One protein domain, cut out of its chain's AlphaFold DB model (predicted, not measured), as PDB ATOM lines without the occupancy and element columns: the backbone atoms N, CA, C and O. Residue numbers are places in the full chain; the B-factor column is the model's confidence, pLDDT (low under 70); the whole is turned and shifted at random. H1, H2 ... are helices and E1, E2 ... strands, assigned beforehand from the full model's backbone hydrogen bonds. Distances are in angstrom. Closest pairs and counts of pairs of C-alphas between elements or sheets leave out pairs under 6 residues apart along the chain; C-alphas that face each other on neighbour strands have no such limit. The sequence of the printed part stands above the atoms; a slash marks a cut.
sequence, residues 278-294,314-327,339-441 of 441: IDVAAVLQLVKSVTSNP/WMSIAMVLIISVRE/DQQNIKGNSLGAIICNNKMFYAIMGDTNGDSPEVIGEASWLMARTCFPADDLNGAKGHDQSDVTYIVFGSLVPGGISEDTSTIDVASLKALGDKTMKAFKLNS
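Overview. This is residues 278 to 294, 314 to 327 and 339 to 441 of the 441 residues of the protein "Endo-chitosanase" of Lentinula edodes (UniProt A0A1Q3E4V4). A small three-stranded antiparallel sheet makes the middle, with helices over both its faces: H4 and H1 cross the strands on one face, and H3 lies slantwise on the other. Short H2 lies far out, and long unnamed links loop round the sheet. The printed part has 134 residues with four named helices and three named strands, in the order H1 H2 E1 E2 H3 E3 H4, and the sheet runs E2 E1 E3. The class is mixed, helices and strands, with under half of the residues in named elements. The whole is compact, with a radius of gyration of the C-alphas of 15.2 A, and rounded, spanning 42 by 36 by 29 A.

Along the chain. In the sheet, E1 is residues 348 to 353, 16.4 A long, E2 is residues 356 to 361, 16.6 A, and E3 is residues 402 to 406, 13.2 A. C-alpha 348 is at (169.711, 232.059, 389.560). H4, residues 423 to 439, is the longest helix at 24.3 A and ends with C-alpha 439 at (163.410, 220.960, 402.885). H1, residues 280 to 291, measures 16.3 A and begins with C-alpha 280 at (169.101, 214.682, 390.830). H3 is residues 374 to 384, 15.4 A, and H2 is residues 314 to 317, 6.0 A.

Arrangement. E1 is the inner strand. E1 and E2 form a hairpin, antiparallel at 151 degrees, with N 351 and O 358 within hydrogen-bond range at 2.8 A. E1 and E3 are antiparallel at 168 degrees, with N 404 and O 350 at 2.8 A. H4 is on the sheet at a height of 9.1 A and runs across the strands, at 72 degrees to E1 on the local plane; its closest C-alphas to E2 are those of Gly 430 and Tyr 359, 6.0 A apart. H1 is on the same face and runs across the strands, at 71 degrees to E3 on the local plane; the C-alphas of Val 280 and Lys 356, the closest of H1 and E2, are 6.5 A apart. H1 and H4 are close but not clearly touching, their closest C-alphas, Val 283 and Lys 438, being 7.4 A apart. H3 is on the opposite face, over E1, at a height of 9.5 A; the closest C-alphas of H3 and E1 are Cys 384 and Cys 353, 5.7 A apart. E2, H3 and E3 form a split strand-helix-strand unit, two strands running the same way with E1 between them, and its crossover is right-handed. H2 is not on the sheet and is apart from H1, H3 and H4. In H1 and H4 every O i to N i+4 pair is within hydrogen-bond range, in H3 5 of 7, and H2 is too short for one.

Size, cuts and confidence. The C-alphas farthest apart, those of Trp 314 and Asp 389, are 45.5 A apart. Residues 295 to 313 and 328 to 338 are not printed; each cut leaves 18.9 A between the C-alphas beside it. The links E2 to H3, H3 to E3 and E3 to H4 are long. Mean pLDDT of the printed part is 75.0, and 42 residues are under 70, among them 314 to 327 and 364 to 376.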
ATOM      1  N   ILE A 278     174.217 216.556 394.683       76.06
ATOM      2  CA  ILE A 278     172.760 216.634 394.681       76.06
ATOM      3  C   ILE A 278     172.186 215.373 394.045       76.06
ATOM      4  O   ILE A 278     172.500 215.021 392.911       76.06
ATOM      5  N   ASP A 279     171.286 214.713 394.771       83.00
ATOM      6  CA  ASP A 279     170.483 213.613 394.242       83.00
ATOM      7  C   ASP A 279     169.470 214.157 393.223       83.00
ATOM      8  O   ASP A 279     168.353 214.564 393.563       83.00
ATOM      9  N   VAL A 280     169.897 214.198 391.961       82.94
ATOM     10  CA  VAL A 280     169.101 214.682 390.830       82.94
ATOM     11  C   VAL A 280     167.806 213.883 390.679       82.94
ATOM     12  O   VAL A 280     166.772 214.460 390.340       82.94
ATOM     13  N   ALA A 281     167.814 212.583 390.986       83.94
ATOM     14  CA  ALA A 281     166.611 211.762 390.919       83.94
ATOM     15  C   ALA A 281     165.575 212.213 391.959       83.94
ATOM     16  O   ALA A 281     164.400 212.357 391.619       83.94
ATOM     17  N   ALA A 282     166.006 212.509 393.188       84.00
ATOM     18  CA  ALA A 282     165.129 213.056 394.221       84.00
ATOM     19  C   ALA A 282     164.557 214.430 393.831       84.00
ATOM     20  O   ALA A 282     163.367 214.670 394.019       84.00
ATOM     21  N   VAL A 283     165.371 215.319 393.245       78.69
ATOM     22  CA  VAL A 283     164.896 216.639 392.789       78.69
ATOM     23  C   VAL A 283     163.895 216.500 391.642       78.69
ATOM     24  O   VAL A 283     162.849 217.140 391.667       78.69
ATOM     25  N   LEU A 284     164.151 215.626 390.666       81.94
ATOM     26  CA  LEU A 284     163.213 215.378 389.568       81.94
ATOM     27  C   LEU A 284     161.907 214.739 390.051       81.94
ATOM     28  O   LEU A 284     160.841 215.070 389.536       81.94
ATOM     29  N   GLN A 285     161.956 213.833 391.032       83.69
ATOM     30  CA  GLN A 285     160.748 213.273 391.648       83.69
ATOM     31  C   GLN A 285     159.923 214.347 392.358       83.69
ATOM     32  O   GLN A 285     158.698 214.345 392.256       83.69
ATOM     33  N   LEU A 286     160.593 215.276 393.032       78.88
ATOM     34  CA  LEU A 286     159.958 216.385 393.720       78.88
ATOM     35  C   LEU A 286     159.318 217.387 392.757       78.88
ATOM     36  O   LEU A 286     158.163 217.762 392.919       78.88
ATOM     37  N   VAL A 287     160.047 217.782 391.714       77.75
ATOM     38  CA  VAL A 287     159.518 218.629 390.639       77.75
ATOM     39  C   VAL A 287     158.269 217.985 390.051       77.75
ATOM     40  O   VAL A 287     157.227 218.630 389.986       77.75
ATOM     41  N   LYS A 288     158.336 216.686 389.726       79.69
ATOM     42  CA  LYS A 288     157.185 215.926 389.229       79.69
ATOM     43  C   LYS A 288     156.018 215.919 390.213       79.69
ATOM     44  O   LYS A 288     154.892 216.046 389.759       79.69
ATOM     45  N   SER A 289     156.241 215.776 391.522       77.19
ATOM     46  CA  SER A 289     155.143 215.726 392.501       77.19
ATOM     47  C   SER A 289     154.429 217.072 392.669       77.19
ATOM     48  O   SER A 289     153.209 217.098 392.875       77.19
ATOM     49  N   VAL A 290     155.169 218.177 392.543       68.50
ATOM     50  CA  VAL A 290     154.616 219.536 392.586       68.50
ATOM     51  C   VAL A 290     153.879 219.863 391.286       68.50
ATOM     52  O   VAL A 290     152.800 220.451 391.339       68.50
ATOM     53  N   THR A 291     154.397 219.446 390.127       63.75
ATOM     54  CA  THR A 291     153.786 219.771 388.826       63.75
ATOM     55  C   THR A 291     152.687 218.804 388.389       63.75
ATOM     56  O   THR A 291     151.770 219.216 387.684       63.75
ATOM     57  N   SER A 292     152.686 217.548 388.852       59.44
ATOM     58  CA  SER A 292     151.655 216.557 388.507       59.44
ATOM     59  C   SER A 292     150.313 216.773 389.215       59.44
ATOM     60  O   SER A 292     149.361 216.048 388.942       59.44
ATOM     61  N   ASN A 293     150.225 217.735 390.139       42.84
ATOM     62  CA  ASN A 293     148.985 218.114 390.813       42.84
ATOM     63  C   ASN A 293     148.609 219.565 390.481       42.84
ATOM     64  O   ASN A 293     148.658 220.415 391.375       42.84
ATOM     65  N   PRO A 294     148.200 219.885 389.238       41.19
ATOM     66  CA  PRO A 294     147.597 221.178 388.964       41.19
ATOM     67  C   PRO A 294     146.314 221.275 389.794       41.19
ATOM     68  O   PRO A 294     145.297 220.637 389.515       41.19
ATOM     69  N   TRP A 314     153.212 230.990 404.893       31.44
ATOM     70  CA  TRP A 314     152.885 231.767 403.689       31.44
ATOM     71  C   TRP A 314     154.081 232.460 403.017       31.44
ATOM     72  O   TRP A 314     154.005 232.759 401.831       31.44
ATOM     73  N   MET A 315     155.194 232.688 403.723       31.16
ATOM     74  CA  MET A 315     156.374 233.336 403.126       31.16
ATOM     75  C   MET A 315     157.331 232.369 402.411       31.16
ATOM     76  O   MET A 315     158.173 232.827 401.650       31.16
ATOM     77  N   SER A 316     157.201 231.052 402.601       37.06
ATOM     78  CA  SER A 316     158.138 230.077 402.010       37.06
ATOM     79  C   SER A 316     157.604 229.371 400.761       37.06
ATOM     80  O   SER A 316     158.396 228.873 399.973       37.06
ATOM     81  N   ILE A 317     156.282 229.347 400.555       39.56
ATOM     82  CA  ILE A 317     155.651 228.602 399.447       39.56
ATOM     83  C   ILE A 317     155.393 229.491 398.215       39.56
ATOM     84  O   ILE A 317     155.285 228.989 397.104       39.56
ATOM     85  N   ALA A 318     155.372 230.819 398.365       33.09
ATOM     86  CA  ALA A 318     155.068 231.744 397.266       33.09
ATOM     87  C   ALA A 318     156.237 232.021 396.289       33.09
ATOM     88  O   ALA A 318     156.075 232.832 395.386       33.09
ATOM     89  N   MET A 319     157.410 231.395 396.455       39.06
ATOM     90  CA  MET A 319     158.646 231.823 395.777       39.06
ATOM     91  C   MET A 319     159.315 230.751 394.903       39.06
ATOM     92  O   MET A 319     160.513 230.834 394.642       39.06
ATOM     93  N   VAL A 320     158.570 229.735 394.459       39.84
ATOM     94  CA  VAL A 320     159.109 228.706 393.560       39.84
ATOM     95  C   VAL A 320     158.171 228.510 392.373       39.84
ATOM     96  O   VAL A 320     157.188 227.777 392.454       39.84
ATOM     97  N   LEU A 321     158.488 229.169 391.258       44.47
ATOM     98  CA  LEU A 321     157.895 228.866 389.959       44.47
ATOM     99  C   LEU A 321     158.656 227.666 389.378       44.47
ATOM    100  O   LEU A 321     159.760 227.805 388.861       44.47
ATOM    101  N   ILE A 322     158.099 226.464 389.521       41.84
ATOM    102  CA  ILE A 322     158.683 225.256 388.928       41.84
ATOM    103  C   ILE A 322     158.160 225.129 387.498       41.84
ATOM    104  O   ILE A 322     157.004 224.762 387.289       41.84
ATOM    105  N   ILE A 323     159.018 225.391 386.513       43.03
ATOM    106  CA  ILE A 323     158.728 225.106 385.108       43.03
ATOM    107  C   ILE A 323     159.102 223.638 384.857       43.03
ATOM    108  O   ILE A 323     160.255 223.306 384.598       43.03
ATOM    109  N   SER A 324     158.138 222.722 384.982       32.88
ATOM    110  CA  SER A 324     158.315 221.346 384.501       32.88
ATOM    111  C   SER A 324     157.785 221.270 383.076       32.88
ATOM    112  O   SER A 324     156.577 221.239 382.859       32.88
ATOM    113  N   VAL A 325     158.697 221.260 382.107       34.34
ATOM    114  CA  VAL A 325     158.366 220.982 380.708       34.34
ATOM    115  C   VAL A 325     158.074 219.489 380.596       34.34
ATOM    116  O   VAL A 325     158.967 218.661 380.773       34.34
ATOM    117  N   ARG A 326     156.814 219.119 380.358       31.23
ATOM    118  CA  ARG A 326     156.477 217.771 379.893       31.23
ATOM    119  C   ARG A 326     155.211 217.797 379.050       31.23
ATOM    120  O   ARG A 326     154.122 217.611 379.575       31.23
ATOM    121  N   GLU A 327     155.378 217.958 377.745       29.78
ATOM    122  CA  GLU A 327     154.363 217.580 376.764       29.78
ATOM    123  C   GLU A 327     155.037 217.044 375.501       29.78
ATOM    124  O   GLU A 327     156.000 217.606 374.986       29.78
ATOM    125  N   ASP A 339     156.795 233.830 383.062       60.00
ATOM    126  CA  ASP A 339     156.275 235.114 383.520       60.00
ATOM    127  C   ASP A 339     157.453 236.093 383.584       60.00
ATOM    128  O   ASP A 339     158.089 236.272 384.625       60.00
ATOM    129  N   GLN A 340     157.800 236.648 382.421       60.78
ATOM    130  CA  GLN A 340     158.957 237.522 382.220       60.78
ATOM    131  C   GLN A 340     158.935 238.711 383.186       60.78
ATOM    132  O   GLN A 340     159.989 239.188 383.588       60.78
ATOM    133  N   GLN A 341     157.752 239.138 383.643       63.78
ATOM    134  CA  GLN A 341     157.612 240.243 384.595       63.78
ATOM    135  C   GLN A 341     158.141 239.901 385.996       63.78
ATOM    136  O   GLN A 341     158.490 240.799 386.760       63.78
ATOM    137  N   ASN A 342     158.211 238.613 386.342       73.00
ATOM    138  CA  ASN A 342     158.599 238.131 387.667       73.00
ATOM    139  C   ASN A 342     160.000 237.500 387.714       73.00
ATOM    140  O   ASN A 342     160.441 237.059 388.782       73.00
ATOM    141  N   ILE A 343     160.715 237.472 386.586       79.94
ATOM    142  CA  ILE A 343     162.103 237.022 386.518       79.94
ATOM    143  C   ILE A 343     163.009 238.244 386.437       79.94
ATOM    144  O   ILE A 343     163.054 238.946 385.435       79.94
ATOM    145  N   LYS A 344     163.752 238.496 387.512       81.81
ATOM    146  CA  LYS A 344     164.809 239.502 387.512       81.81
ATOM    147  C   LYS A 344     165.930 239.073 386.569       81.81
ATOM    148  O   LYS A 344     166.294 237.891 386.533       81.81
ATOM    149  N   GLY A 345     166.513 240.055 385.883       80.31
ATOM    150  CA  GLY A 345     167.779 239.878 385.182       80.31
ATOM    151  C   GLY A 345     168.829 239.294 386.123       80.31
ATOM    152  O   GLY A 345     168.836 239.583 387.326       80.31
ATOM    153  N   ASN A 346     169.677 238.419 385.591       82.69
ATOM    154  CA  ASN A 346     170.697 237.700 386.350       82.69
ATOM    155  C   ASN A 346     170.154 236.801 387.478       82.69
ATOM    156  O   ASN A 346     170.853 236.507 388.453       82.69
ATOM    157  N   SER A 347     168.904 236.353 387.371       88.50
ATOM    158  CA  SER A 347     168.341 235.401 388.327       88.50
ATOM    159  C   SER A 347     169.056 234.048 388.274       88.50
ATOM    160  O   SER A 347     169.530 233.591 387.237       88.50
ATOM    161  N   LEU A 348     169.135 233.387 389.424       90.56
ATOM    162  CA  LEU A 348     169.711 232.059 389.560       90.56
ATOM    163  C   LEU A 348     168.824 231.026 388.853       90.56
ATOM    164  O   LEU A 348     167.645 230.878 389.176       90.56
ATOM    165  N   GLY A 349     169.420 230.251 387.956       92.00
ATOM    166  CA  GLY A 349     168.842 229.046 387.376       92.00
ATOM    167  C   GLY A 349     169.521 227.788 387.916       92.00
ATOM    168  O   GLY A 349     170.740 227.752 388.087       92.00
ATOM    169  N   ALA A 350     168.743 226.737 388.157       92.94
ATOM    170  CA  ALA A 350     169.229 225.369 388.285       92.94
ATOM    171  C   ALA A 350     168.791 224.575 387.050       92.94
ATOM    172  O   ALA A 350     167.603 224.492 386.738       92.94
ATOM    173  N   ILE A 351     169.759 224.007 386.341       92.94
ATOM    174  CA  ILE A 351     169.569 223.313 385.070       92.94
ATOM    175  C   ILE A 351     169.907 221.851 385.288       92.94
ATOM    176  O   ILE A 351     170.971 221.520 385.807       92.94
ATOM    177  N   ILE A 352     168.978 220.976 384.927       94.06
ATOM    178  CA  ILE A 352     169.100 219.538 385.112       94.06
ATOM    179  C   ILE A 352     169.116 218.883 383.738       94.06
ATOM    180  O   ILE A 352     168.139 218.981 383.001       94.06
ATOM    181  N   CYS A 353     170.209 218.197 383.424       94.62
ATOM    182  CA  CYS A 353     170.398 217.439 382.191       94.62
ATOM    183  C   CYS A 353     171.390 216.301 382.457       94.62
ATOM    184  O   CYS A 353     172.267 216.432 383.315       94.62
ATOM    185  N   ASN A 354     171.251 215.163 381.771       92.06
ATOM    186  CA  ASN A 354     172.165 214.016 381.898       92.06
ATOM    187  C   ASN A 354     172.493 213.614 383.347       92.06
ATOM    188  O   ASN A 354     173.648 213.371 383.706       92.06
ATOM    189  N   ASN A 355     171.460 213.578 384.197       92.25
ATOM    190  CA  ASN A 355     171.562 213.242 385.621       92.25
ATOM    191  C   ASN A 355     172.535 214.136 386.414       92.25
ATOM    192  O   ASN A 355     172.986 213.752 387.493       92.25
ATOM    193  N   LYS A 356     172.840 215.328 385.902       92.81
ATOM    194  CA  LYS A 356     173.669 216.346 386.541       92.81
ATOM    195  C   LYS A 356     172.855 217.613 386.744       92.81
ATOM    196  O   LYS A 356     171.899 217.876 386.015       92.81
ATOM    197  N   MET A 357     173.242 218.381 387.752       92.56
ATOM    198  CA  MET A 357     172.686 219.697 388.021       92.56
ATOM    199  C   MET A 357     173.769 220.752 387.846       92.56
ATOM    200  O   MET A 357     174.889 220.587 388.335       92.56
ATOM    201  N   PHE A 358     173.409 221.834 387.170       93.38
ATOM    202  CA  PHE A 358     174.254 222.990 386.932       93.38
ATOM    203  C   PHE A 358     173.570 224.235 387.475       93.38
ATOM    204  O   PHE A 358     172.368 224.419 387.282       93.38
ATOM    205  N   TYR A 359     174.334 225.102 388.128       92.81
ATOM    206  CA  TYR A 359     173.873 226.447 388.454       92.81
ATOM    207  C   TYR A 359     174.303 227.414 387.368       92.81
ATOM    208  O   TYR A 359     175.458 227.385 386.946       92.81
ATOM    209  N   ALA A 360     173.371 228.255 386.947       90.31
ATOM    210  CA  ALA A 360     173.556 229.259 385.918       90.31
ATOM    211  C   ALA A 360     172.980 230.593 386.377       90.31
ATOM    212  O   ALA A 360     172.106 230.651 387.244       90.31
ATOM    213  N   ILE A 361     173.449 231.658 385.748       87.44
ATOM    214  CA  ILE A 361     172.787 232.953 385.788       87.44
ATOM    215  C   ILE A 361     171.942 233.059 384.527       87.44
ATOM    216  O   ILE A 361     172.428 232.785 383.430       87.44
ATOM    217  N   MET A 362     170.672 233.410 384.691       82.00
ATOM    218  CA  MET A 362     169.790 233.712 383.580       82.00
ATOM    219  C   MET A 362     170.265 235.019 382.947       82.00
ATOM    220  O   MET A 362     170.065 236.092 383.521       82.00
ATOM    221  N   GLY A 363     170.970 234.893 381.824       71.56
ATOM    222  CA  GLY A 363     171.477 236.030 381.067       71.56
ATOM    223  C   GLY A 363     170.349 236.840 380.440       71.56
ATOM    224  O   GLY A 363     169.239 236.331 380.253       71.56
ATOM    225  N   ASP A 364     170.663 238.096 380.136       58.53
ATOM    226  CA  ASP A 364     169.824 238.932 379.289       58.53
ATOM    227  C   ASP A 364     169.595 238.238 377.939       58.53
ATOM    228  O   ASP A 364     170.410 237.456 377.438       58.53
ATOM    229  N   THR A 365     168.418 238.478 377.399       59.38
ATOM    230  CA  THR A 365     168.014 238.083 376.064       59.38
ATOM    231  C   THR A 365     168.907 238.732 375.013       59.38
ATOM    232  O   THR A 365     169.380 239.849 375.193       59.38
ATOM    233  N   ASN A 366     169.148 238.044 373.897       54.75
ATOM    234  CA  ASN A 366     170.154 238.457 372.914       54.75
ATOM    235  C   ASN A 366     169.772 239.691 372.064       54.75
ATOM    236  O   ASN A 366     170.237 239.809 370.939       54.75
ATOM    237  N   GLY A 367     168.873 240.569 372.526       54.72
ATOM    238  CA  GLY A 367     168.382 241.738 371.776       54.72
ATOM    239  C   GLY A 367     167.636 241.429 370.464       54.72
ATOM    240  O   GLY A 367     167.073 242.336 369.855       54.72
ATOM    241  N   ASP A 368     167.613 240.168 370.031       53.88
ATOM    242  CA  ASP A 368     166.893 239.687 368.856       53.88
ATOM    243  C   ASP A 368     165.383 239.644 369.093       53.88
ATOM    244  O   ASP A 368     164.920 239.520 370.221       53.88
ATOM    245  N   SER A 369     164.591 239.689 368.019       49.62
ATOM    246  CA  SER A 369     163.136 239.517 368.092       49.62
ATOM    247  C   SER A 369     162.697 238.279 367.297       49.62
ATOM    248  O   SER A 369     162.766 238.293 366.067       49.62
ATOM    249  N   PRO A 370     162.230 237.197 367.955       52.94
ATOM    250  CA  PRO A 370     162.008 237.072 369.391       52.94
ATOM    251  C   PRO A 370     163.307 236.865 370.172       52.94
ATOM    252  O   PRO A 370     164.175 236.098 369.763       52.94
ATOM    253  N   GLU A 371     163.344 237.467 371.353       53.47
ATOM    254  CA  GLU A 371     164.430 237.377 372.320       53.47
ATOM    255  C   GLU A 371     164.745 235.911 372.644       53.47
ATOM    256  O   GLU A 371     163.960 235.194 373.275       53.47
ATOM    257  N   VAL A 372     165.889 235.436 372.158       54.41
ATOM    258  CA  VAL A 372     166.396 234.082 372.394       54.41
ATOM    259  C   VAL A 372     167.623 234.147 373.290       54.41
ATOM    260  O   VAL A 372     168.432 235.063 373.201       54.41
ATOM    261  N   ILE A 373     167.793 233.148 374.156       59.59
ATOM    262  CA  ILE A 373     168.950 232.998 375.062       59.59
ATOM    263  C   ILE A 373     170.149 232.440 374.256       59.59
ATOM    264  O   ILE A 373     170.857 231.543 374.706       59.59
ATOM    265  N   GLY A 374     170.310 232.878 373.002       56.38
ATOM    266  CA  GLY A 374     170.949 232.136 371.908       56.38
ATOM    267  C   GLY A 374     172.343 231.609 372.240       56.38
ATOM    268  O   GLY A 374     172.550 230.398 372.300       56.38
ATOM    269  N   GLU A 375     173.284 232.493 372.553       63.09
ATOM    270  CA  GLU A 375     174.693 232.106 372.716       63.09
ATOM    271  C   GLU A 375     175.006 231.522 374.097       63.09
ATOM    272  O   GLU A 375     175.722 230.524 374.222       63.09
ATOM    273  N   ALA A 376     174.401 232.072 375.154       63.88
ATOM    274  CA  ALA A 376     174.539 231.532 376.505       63.88
ATOM    275  C   ALA A 376     173.944 230.114 376.611       63.88
ATOM    276  O   ALA A 376     174.470 229.253 377.328       63.88
ATOM    277  N   SER A 377     172.872 229.839 375.859       72.38
ATOM    278  CA  SER A 377     172.277 228.506 375.780       72.38
ATOM    279  C   SER A 377     173.166 227.507 375.042       72.38
ATOM    280  O   SER A 377     173.145 226.329 375.393       72.38
ATOM    281  N   TRP A 378     174.015 227.953 374.109       80.56
ATOM    282  CA  TRP A 378     174.906 227.064 373.368       80.56
ATOM    283  C   TRP A 378     175.970 226.416 374.264       80.56
ATOM    284  O   TRP A 378     176.151 225.193 374.231       80.56
ATOM    285  N   LEU A 379     176.630 227.197 375.128       85.31
ATOM    286  CA  LEU A 379     177.614 226.659 376.075       85.31
ATOM    287  C   LEU A 379     176.965 225.677 377.063       85.31
ATOM    288  O   LEU A 379     177.535 224.622 377.356       85.31
ATOM    289  N   MET A 380     175.752 225.981 377.534       87.69
ATOM    290  CA  MET A 380     174.973 225.063 378.370       87.69
ATOM    291  C   MET A 380     174.637 223.773 377.617       87.69
ATOM    292  O   MET A 380     174.837 222.682 378.144       87.69
ATOM    293  N   ALA A 381     174.188 223.881 376.369       89.00
ATOM    294  CA  ALA A 381     173.817 222.733 375.559       89.00
ATOM    295  C   ALA A 381     175.020 221.803 375.326       89.00
ATOM    296  O   ALA A 381     174.905 220.600 375.544       89.00
ATOM    297  N   ARG A 382     176.205 222.345 375.007       91.06
ATOM    298  CA  ARG A 382     177.451 221.559 374.892       91.06
ATOM    299  C   ARG A 382     177.915 220.965 376.220       91.06
ATOM    300  O   ARG A 382     178.528 219.901 376.235       91.06
ATOM    301  N   THR A 383     177.627 221.640 377.330       91.25
ATOM    302  CA  THR A 383     177.925 221.130 378.676       91.25
ATOM    303  C   THR A 383     177.025 219.944 379.025       91.25
ATOM    304  O   THR A 383     177.501 218.946 379.569       91.25
ATOM    305  N   CYS A 384     175.737 220.032 378.689       92.81
ATOM    306  CA  CYS A 384     174.779 218.952 378.865       92.81
ATOM    307  C   CYS A 384     175.081 217.784 377.923       92.81
ATOM    308  O   CYS A 384     175.230 216.661 378.395       92.81
ATOM    309  N   PHE A 385     175.244 218.047 376.626       93.94
ATOM    310  CA  PHE A 385     175.308 217.046 375.559       93.94
ATOM    311  C   PHE A 385     176.569 217.214 374.699       93.94
ATOM    312  O   PHE A 385     176.502 217.621 373.538       93.94
ATOM    313  N   PRO A 386     177.758 216.888 375.235       92.94
ATOM    314  CA  PRO A 386     179.016 217.088 374.516       92.94
ATOM    315  C   PRO A 386     179.160 216.214 373.258       92.94
ATOM    316  O   PRO A 386     180.032 216.486 372.438       92.94
ATOM    317  N   ALA A 387     178.339 215.168 373.108       93.88
ATOM    318  CA  ALA A 387     178.375 214.237 371.980       93.88
ATOM    319  C   ALA A 387     177.414 214.603 370.833       93.88
ATOM    320  O   ALA A 387     177.511 214.015 369.760       93.88
ATOM    321  N   ASP A 388     176.516 215.569 371.037       92.31
ATOM    322  CA  ASP A 388     175.430 215.865 370.091       92.31
ATOM    323  C   ASP A 388     175.850 216.837 368.977       92.31
ATOM    324  O   ASP A 388     175.054 217.148 368.088       92.31
ATOM    325  N   ASP A 389     177.102 217.304 369.002       91.81
ATOM    326  CA  ASP A 389     177.666 218.252 368.033       91.81
ATOM    327  C   ASP A 389     176.800 219.519 367.875       91.81
ATOM    328  O   ASP A 389     176.475 219.967 366.775       91.81
ATOM    329  N   LEU A 390     176.342 220.053 369.013       90.31
ATOM    330  CA  LEU A 390     175.468 221.224 369.072       90.31
ATOM    331  C   LEU A 390     176.230 222.491 368.675       90.31
ATOM    332  O   LEU A 390     177.357 222.717 369.128       90.31
ATOM    333  N   ASN A 391     175.594 223.341 367.873       87.00
ATOM    334  CA  ASN A 391     176.146 224.589 367.337       87.00
ATOM    335  C   ASN A 391     175.036 225.646 367.178       87.00
ATOM    336  O   ASN A 391     173.869 225.349 367.427       87.00
ATOM    337  N   GLY A 392     175.381 226.870 366.766       81.69
ATOM    338  CA  GLY A 392     174.401 227.955 366.592       81.69
ATOM    339  C   GLY A 392     173.252 227.620 365.627       81.69
ATOM    340  O   GLY A 392     172.151 228.137 365.782       81.69
ATOM    341  N   ALA A 393     173.471 226.694 364.688       82.94
ATOM    342  CA  ALA A 393     172.463 226.211 363.746       82.94
ATOM    343  C   ALA A 393     171.793 224.885 364.170       82.94
ATOM    344  O   ALA A 393     170.870 224.420 363.500       82.94
ATOM    345  N   LYS A 394     172.240 224.253 365.265       84.88
ATOM    346  CA  LYS A 394     171.782 222.930 365.710       84.88
ATOM    347  C   LYS A 394     171.576 222.891 367.223       84.88
ATOM    348  O   LYS A 394     172.524 222.732 367.995       84.88
ATOM    349  N   GLY A 395     170.311 222.980 367.625       86.38
ATOM    350  CA  GLY A 395     169.874 222.782 369.006       86.38
ATOM    351  C   GLY A 395     169.722 221.306 369.391       86.38
ATOM    352  O   GLY A 395     169.754 220.416 368.543       86.38
ATOM    353  N   HIS A 396     169.538 221.068 370.689       89.56
ATOM    354  CA  HIS A 396     169.143 219.767 371.226       89.56
ATOM    355  C   HIS A 396     167.613 219.641 371.169       89.56
ATOM    356  O   HIS A 396     166.904 220.529 371.645       89.56
ATOM    357  N   ASP A 397     167.103 218.575 370.557       87.44
ATOM    358  CA  ASP A 397     165.683 218.397 370.234       87.44
ATOM    359  C   ASP A 397     164.908 217.559 371.264       87.44
ATOM    360  O   ASP A 397     163.674 217.581 371.276       87.44
ATOM    361  N   GLN A 398     165.600 216.840 372.152       90.25
ATOM    362  CA  GLN A 398     164.939 216.024 373.167       90.25
ATOM    363  C   GLN A 398     164.451 216.881 374.342       90.25
ATOM    364  O   GLN A 398     165.043 217.879 374.746       90.25
ATOM    365  N   SER A 399     163.316 216.475 374.917       88.31
ATOM    366  CA  SER A 399     162.716 217.130 376.086       88.31
ATOM    367  C   SER A 399     163.209 216.481 377.385       88.31
ATOM    368  O   SER A 399     162.437 215.911 378.159       88.31
ATOM    369  N   ASP A 400     164.520 216.507 377.601       91.25
ATOM    370  CA  ASP A 400     165.199 215.900 378.755       91.25
ATOM    371  C   ASP A 400     166.007 216.915 379.594       91.25
ATOM    372  O   ASP A 400     166.613 216.549 380.605       91.25
ATOM    373  N   VAL A 401     165.933 218.202 379.244       91.25
ATOM    374  CA  VAL A 401     166.480 219.316 380.027       91.25
ATOM    375  C   VAL A 401     165.378 219.967 380.860       91.25
ATOM    376  O   VAL A 401     164.318 220.334 380.356       91.25
ATOM    377  N   THR A 402     165.619 220.142 382.159       91.81
ATOM    378  CA  THR A 402     164.713 220.869 383.063       91.81
ATOM    379  C   THR A 402     165.383 222.133 383.585       91.81
ATOM    380  O   THR A 402     166.463 222.063 384.172       91.81
ATOM    381  N   TYR A 403     164.710 223.272 383.429       89.81
ATOM    382  CA  TYR A 403     165.142 224.571 383.942       89.81
ATOM    383  C   TYR A 403     164.286 224.964 385.149       89.81
ATOM    384  O   TYR A 403     163.062 225.034 385.061       89.81
ATOM    385  N   ILE A 404     164.928 225.246 386.279       90.62
ATOM    386  CA  ILE A 404     164.291 225.784 387.483       90.62
ATOM    387  C   ILE A 404     164.854 227.183 387.697       90.62
ATOM    388  O   ILE A 404     166.021 227.324 388.054       90.62
ATOM    389  N   VAL A 405     164.043 228.215 387.477       89.38
ATOM    390  CA  VAL A 405     164.491 229.606 387.609       89.38
ATOM    391  C   VAL A 405     163.972 230.203 388.909       89.38
ATOM    392  O   VAL A 405     162.768 230.268 389.162       89.38
ATOM    393  N   PHE A 406     164.893 230.680 389.737       88.62
ATOM    394  CA  PHE A 406     164.593 231.388 390.970       88.62
ATOM    395  C   PHE A 406     164.510 232.883 390.676       88.62
ATOM    396  O   PHE A 406     165.421 233.642 390.997       88.62
ATOM    397  N   GLY A 407     163.398 233.308 390.067       84.69
ATOM    398  CA  GLY A 407     163.244 234.635 389.449       84.69
ATOM    399  C   GLY A 407     163.536 235.851 390.340       84.69
ATOM    400  O   GLY A 407     163.756 236.942 389.839       84.69
ATOM    401  N   SER A 408     163.600 235.693 391.659       83.06
ATOM    402  CA  SER A 408     163.908 236.777 392.603       83.06
ATOM    403  C   SER A 408     165.316 236.717 393.208       83.06
ATOM    404  O   SER A 408     165.722 237.668 393.880       83.06
ATOM    405  N   LEU A 409     166.047 235.618 393.003       85.38
ATOM    406  CA  LEU A 409     167.360 235.380 393.593       85.38
ATOM    407  C   LEU A 409     168.448 235.739 392.590       85.38
ATOM    408  O   LEU A 409     168.733 234.968 391.684       85.38
ATOM    409  N   VAL A 410     169.076 236.891 392.790       83.12
ATOM    410  CA  VAL A 410     170.268 237.312 392.045       83.12
ATOM    411  C   VAL A 410     171.481 237.080 392.946       83.12
ATOM    412  O   VAL A 410     171.459 237.536 394.099       83.12
ATOM    413  N   PRO A 411     172.519 236.347 392.504       79.31
ATOM    414  CA  PRO A 411     173.706 236.172 393.322       79.31
ATOM    415  C   PRO A 411     174.430 237.500 393.556       79.31
ATOM    416  O   PRO A 411     174.531 238.350 392.676       79.31
ATOM    417  N   GLY A 412     174.909 237.694 394.786       75.44
ATOM    418  CA  GLY A 412     175.652 238.898 395.148       75.44
ATOM    419  C   GLY A 412     176.955 239.001 394.355       75.44
ATOM    420  O   GLY A 412     177.591 237.988 394.080       75.44
ATOM    421  N   GLY A 413     177.348 240.225 393.997       72.06
ATOM    422  CA  GLY A 413     178.532 240.475 393.166       72.06
ATOM    423  C   GLY A 413     178.268 240.423 391.658       72.06
ATOM    424  O   GLY A 413     179.154 240.784 390.888       72.06
ATOM    425  N   ILE A 414     177.054 240.048 391.238       69.31
ATOM    426  CA  ILE A 414     176.579 240.247 389.868       69.31
ATOM    427  C   ILE A 414     175.695 241.495 389.837       69.31
ATOM    428  O   ILE A 414     174.576 241.504 390.348       69.31
ATOM    429  N   SER A 415     176.238 242.561 389.267       66.06
ATOM    430  CA  SER A 415     175.514 243.728 388.778       66.06
ATOM    431  C   SER A 415     175.683 243.784 387.266       66.06
ATOM    432  O   SER A 415     176.624 243.198 386.738       66.06
ATOM    433  N   GLU A 416     174.827 244.532 386.578       61.47
ATOM    434  CA  GLU A 416     174.999 244.816 385.143       61.47
ATOM    435  C   GLU A 416     176.399 245.388 384.834       61.47
ATOM    436  O   GLU A 416     176.966 245.117 383.782       61.47
ATOM    437  N   ASP A 417     177.013 246.066 385.812       63.16
ATOM    438  CA  ASP A 417     178.339 246.678 385.692       63.16
ATOM    439  C   ASP A 417     179.527 245.742 386.016       63.16
ATOM    440  O   ASP A 417     180.683 246.161 385.902       63.16
ATOM    441  N   THR A 418     179.302 244.498 386.473       65.31
ATOM    442  CA  THR A 418     180.401 243.577 386.830       65.31
ATOM    443  C   THR A 418     180.633 242.521 385.756       65.31
ATOM    444  O   THR A 418     179.820 241.633 385.527       65.31
ATOM    445  N   SER A 419     181.819 242.557 385.146       61.19
ATOM    446  CA  SER A 419     182.240 241.621 384.091       61.19
ATOM    447  C   SER A 419     182.695 240.248 384.602       61.19
ATOM    448  O   SER A 419     183.062 239.378 383.813       61.19
ATOM    449  N   THR A 420     182.702 240.029 385.920       71.06
ATOM    450  CA  THR A 420     183.196 238.789 386.528       71.06
ATOM    451  C   THR A 420     182.182 238.197 387.491       71.06
ATOM    452  O   THR A 420     181.859 238.796 388.517       71.06
ATOM    453  N   ILE A 421     181.742 236.976 387.192       75.88
ATOM    454  CA  ILE A 421     180.898 236.169 388.073       75.88
ATOM    455  C   ILE A 421     181.797 235.423 389.062       75.88
ATOM    456  O   ILE A 421     182.659 234.639 388.656       75.88
ATOM    457  N   ASP A 422     181.568 235.609 390.363       83.38
ATOM    458  CA  ASP A 422     182.165 234.737 391.375       83.38
ATOM    459  C   ASP A 422     181.466 233.370 391.359       83.38
ATOM    460  O   ASP A 422     180.389 233.160 391.924       83.38
ATOM    461  N   VAL A 423     182.128 232.428 390.696       84.38
ATOM    462  CA  VAL A 423     181.709 231.037 390.519       84.38
ATOM    463  C   VAL A 423     181.461 230.338 391.862       84.38
ATOM    464  O   VAL A 423     180.524 229.546 391.992       84.38
ATOM    465  N   ALA A 424     182.256 230.649 392.890       86.75
ATOM    466  CA  ALA A 424     182.086 230.066 394.216       86.75
ATOM    467  C   ALA A 424     180.827 230.608 394.904       86.75
ATOM    468  O   ALA A 424     180.068 229.835 395.494       86.75
ATOM    469  N   SER A 425     180.566 231.912 394.779       84.69
ATOM    470  CA  SER A 425     179.338 232.539 395.284       84.69
ATOM    471  C   SER A 425     178.088 232.036 394.566       84.69
ATOM    472  O   SER A 425     177.079 231.761 395.222       84.69
ATOM    473  N   LEU A 426     178.156 231.837 393.244       86.94
ATOM    474  CA  LEU A 426     177.070 231.240 392.464       86.94
ATOM    475  C   LEU A 426     176.742 229.834 392.972       86.94
ATOM    476  O   LEU A 426     175.582 229.541 393.270       86.94
ATOM    477  N   LYS A 427     177.764 228.987 393.146       89.50
ATOM    478  CA  LYS A 427     177.582 227.639 393.690       89.50
ATOM    479  C   LYS A 427     176.986 227.676 395.095       89.50
ATOM    480  O   LYS A 427     176.007 226.992 395.365       89.50
ATOM    481  N   ALA A 428     177.542 228.495 395.988       90.12
ATOM    482  CA  ALA A 428     177.078 228.585 397.369       90.12
ATOM    483  C   ALA A 428     175.609 229.031 397.461       90.12
ATOM    484  O   ALA A 428     174.849 228.499 398.278       90.12
ATOM    485  N   LEU A 429     175.190 229.984 396.620       89.94
ATOM    486  CA  LEU A 429     173.790 230.394 396.537       89.94
ATOM    487  C   LEU A 429     172.911 229.281 395.961       89.94
ATOM    488  O   LEU A 429     171.840 229.019 396.514       89.94
ATOM    489  N   GLY A 430     173.368 228.622 394.895       89.62
ATOM    490  CA  GLY A 430     172.718 227.464 394.293       89.62
ATOM    491  C   GLY A 430     172.426 226.373 395.316       89.62
ATOM    492  O   GLY A 430     171.263 226.054 395.575       89.62
ATOM    493  N   ASP A 431     173.469 225.885 395.985       90.69
ATOM    494  CA  ASP A 431     173.394 224.825 396.994       90.69
ATOM    495  C   ASP A 431     172.429 225.192 398.121       90.69
ATOM    496  O   ASP A 431     171.586 224.391 398.534       90.69
ATOM    497  N   LYS A 432     172.529 226.428 398.626       91.25
ATOM    498  CA  LYS A 432     171.651 226.936 399.683       91.25
ATOM    499  C   LYS A 432     170.192 226.937 399.231       91.25
ATOM    500  O   LYS A 432     169.321 226.529 400.001       91.25
ATOM    501  N   THR A 433     169.937 227.383 398.006       90.06
ATOM    502  CA  THR A 433     168.592 227.495 397.437       90.06
ATOM    503  C   THR A 433     167.987 226.118 397.199       90.06
ATOM    504  O   THR A 433     166.881 225.854 397.664       90.06
ATOM    505  N   MET A 434     168.731 225.194 396.590       86.69
ATOM    506  CA  MET A 434     168.263 223.826 396.345       86.69
ATOM    507  C   MET A 434     168.071 223.031 397.634       86.69
ATOM    508  O   MET A 434     167.120 222.256 397.757       86.69
ATOM    509  N   LYS A 435     168.921 223.251 398.639       89.44
ATOM    510  CA  LYS A 435     168.738 222.658 399.966       89.44
ATOM    511  C   LYS A 435     167.474 223.179 400.644       89.44
ATOM    512  O   LYS A 435     166.735 222.384 401.215       89.44
ATOM    513  N   ALA A 436     167.212 224.485 400.578       86.94
ATOM    514  CA  ALA A 436     165.979 225.067 401.105       86.94
ATOM    515  C   ALA A 436     164.747 224.563 400.341       86.94
ATOM    516  O   ALA A 436     163.737 224.240 400.961       86.94
ATOM    517  N   PHE A 437     164.856 224.435 399.018       83.44
ATOM    518  CA  PHE A 437     163.815 223.876 398.169       83.44
ATOM    519  C   PHE A 437     163.454 222.451 398.604       83.44
ATOM    520  O   PHE A 437     162.298 222.207 398.923       83.44
ATOM    521  N   LYS A 438     164.447 221.562 398.761       81.06
ATOM    522  CA  LYS A 438     164.258 220.169 399.208       81.06
ATOM    523  C   LYS A 438     163.677 220.033 400.622       81.06
ATOM    524  O   LYS A 438     163.064 219.020 400.932       81.06
ATOM    525  N   LEU A 439     163.928 220.996 401.510       80.00
ATOM    526  CA  LEU A 439     163.410 220.960 402.885       80.00
ATOM    527  C   LEU A 439     161.951 221.420 402.990       80.00
ATOM    528  O   LEU A 439     161.271 221.048 403.943       80.00
ATOM    529  N   ASN A 440     161.488 222.242 402.049       71.44
ATOM    530  CA  ASN A 440     160.165 222.873 402.087       71.44
ATOM    531  C   ASN A 440     159.118 222.159 401.219       71.44
ATOM    532  O   ASN A 440     157.990 222.637 401.099       71.44
ATOM    533  N   SER A 441     159.508 221.049 400.607       62.81
ATOM    534  CA  SER A 441     158.785 220.307 399.582       62.81
ATOM    535  C   SER A 441     158.513 218.883 400.049       62.81
ATOM    536  O   SER A 441     157.366 218.413 399.895       62.81
TER     537      SER A 441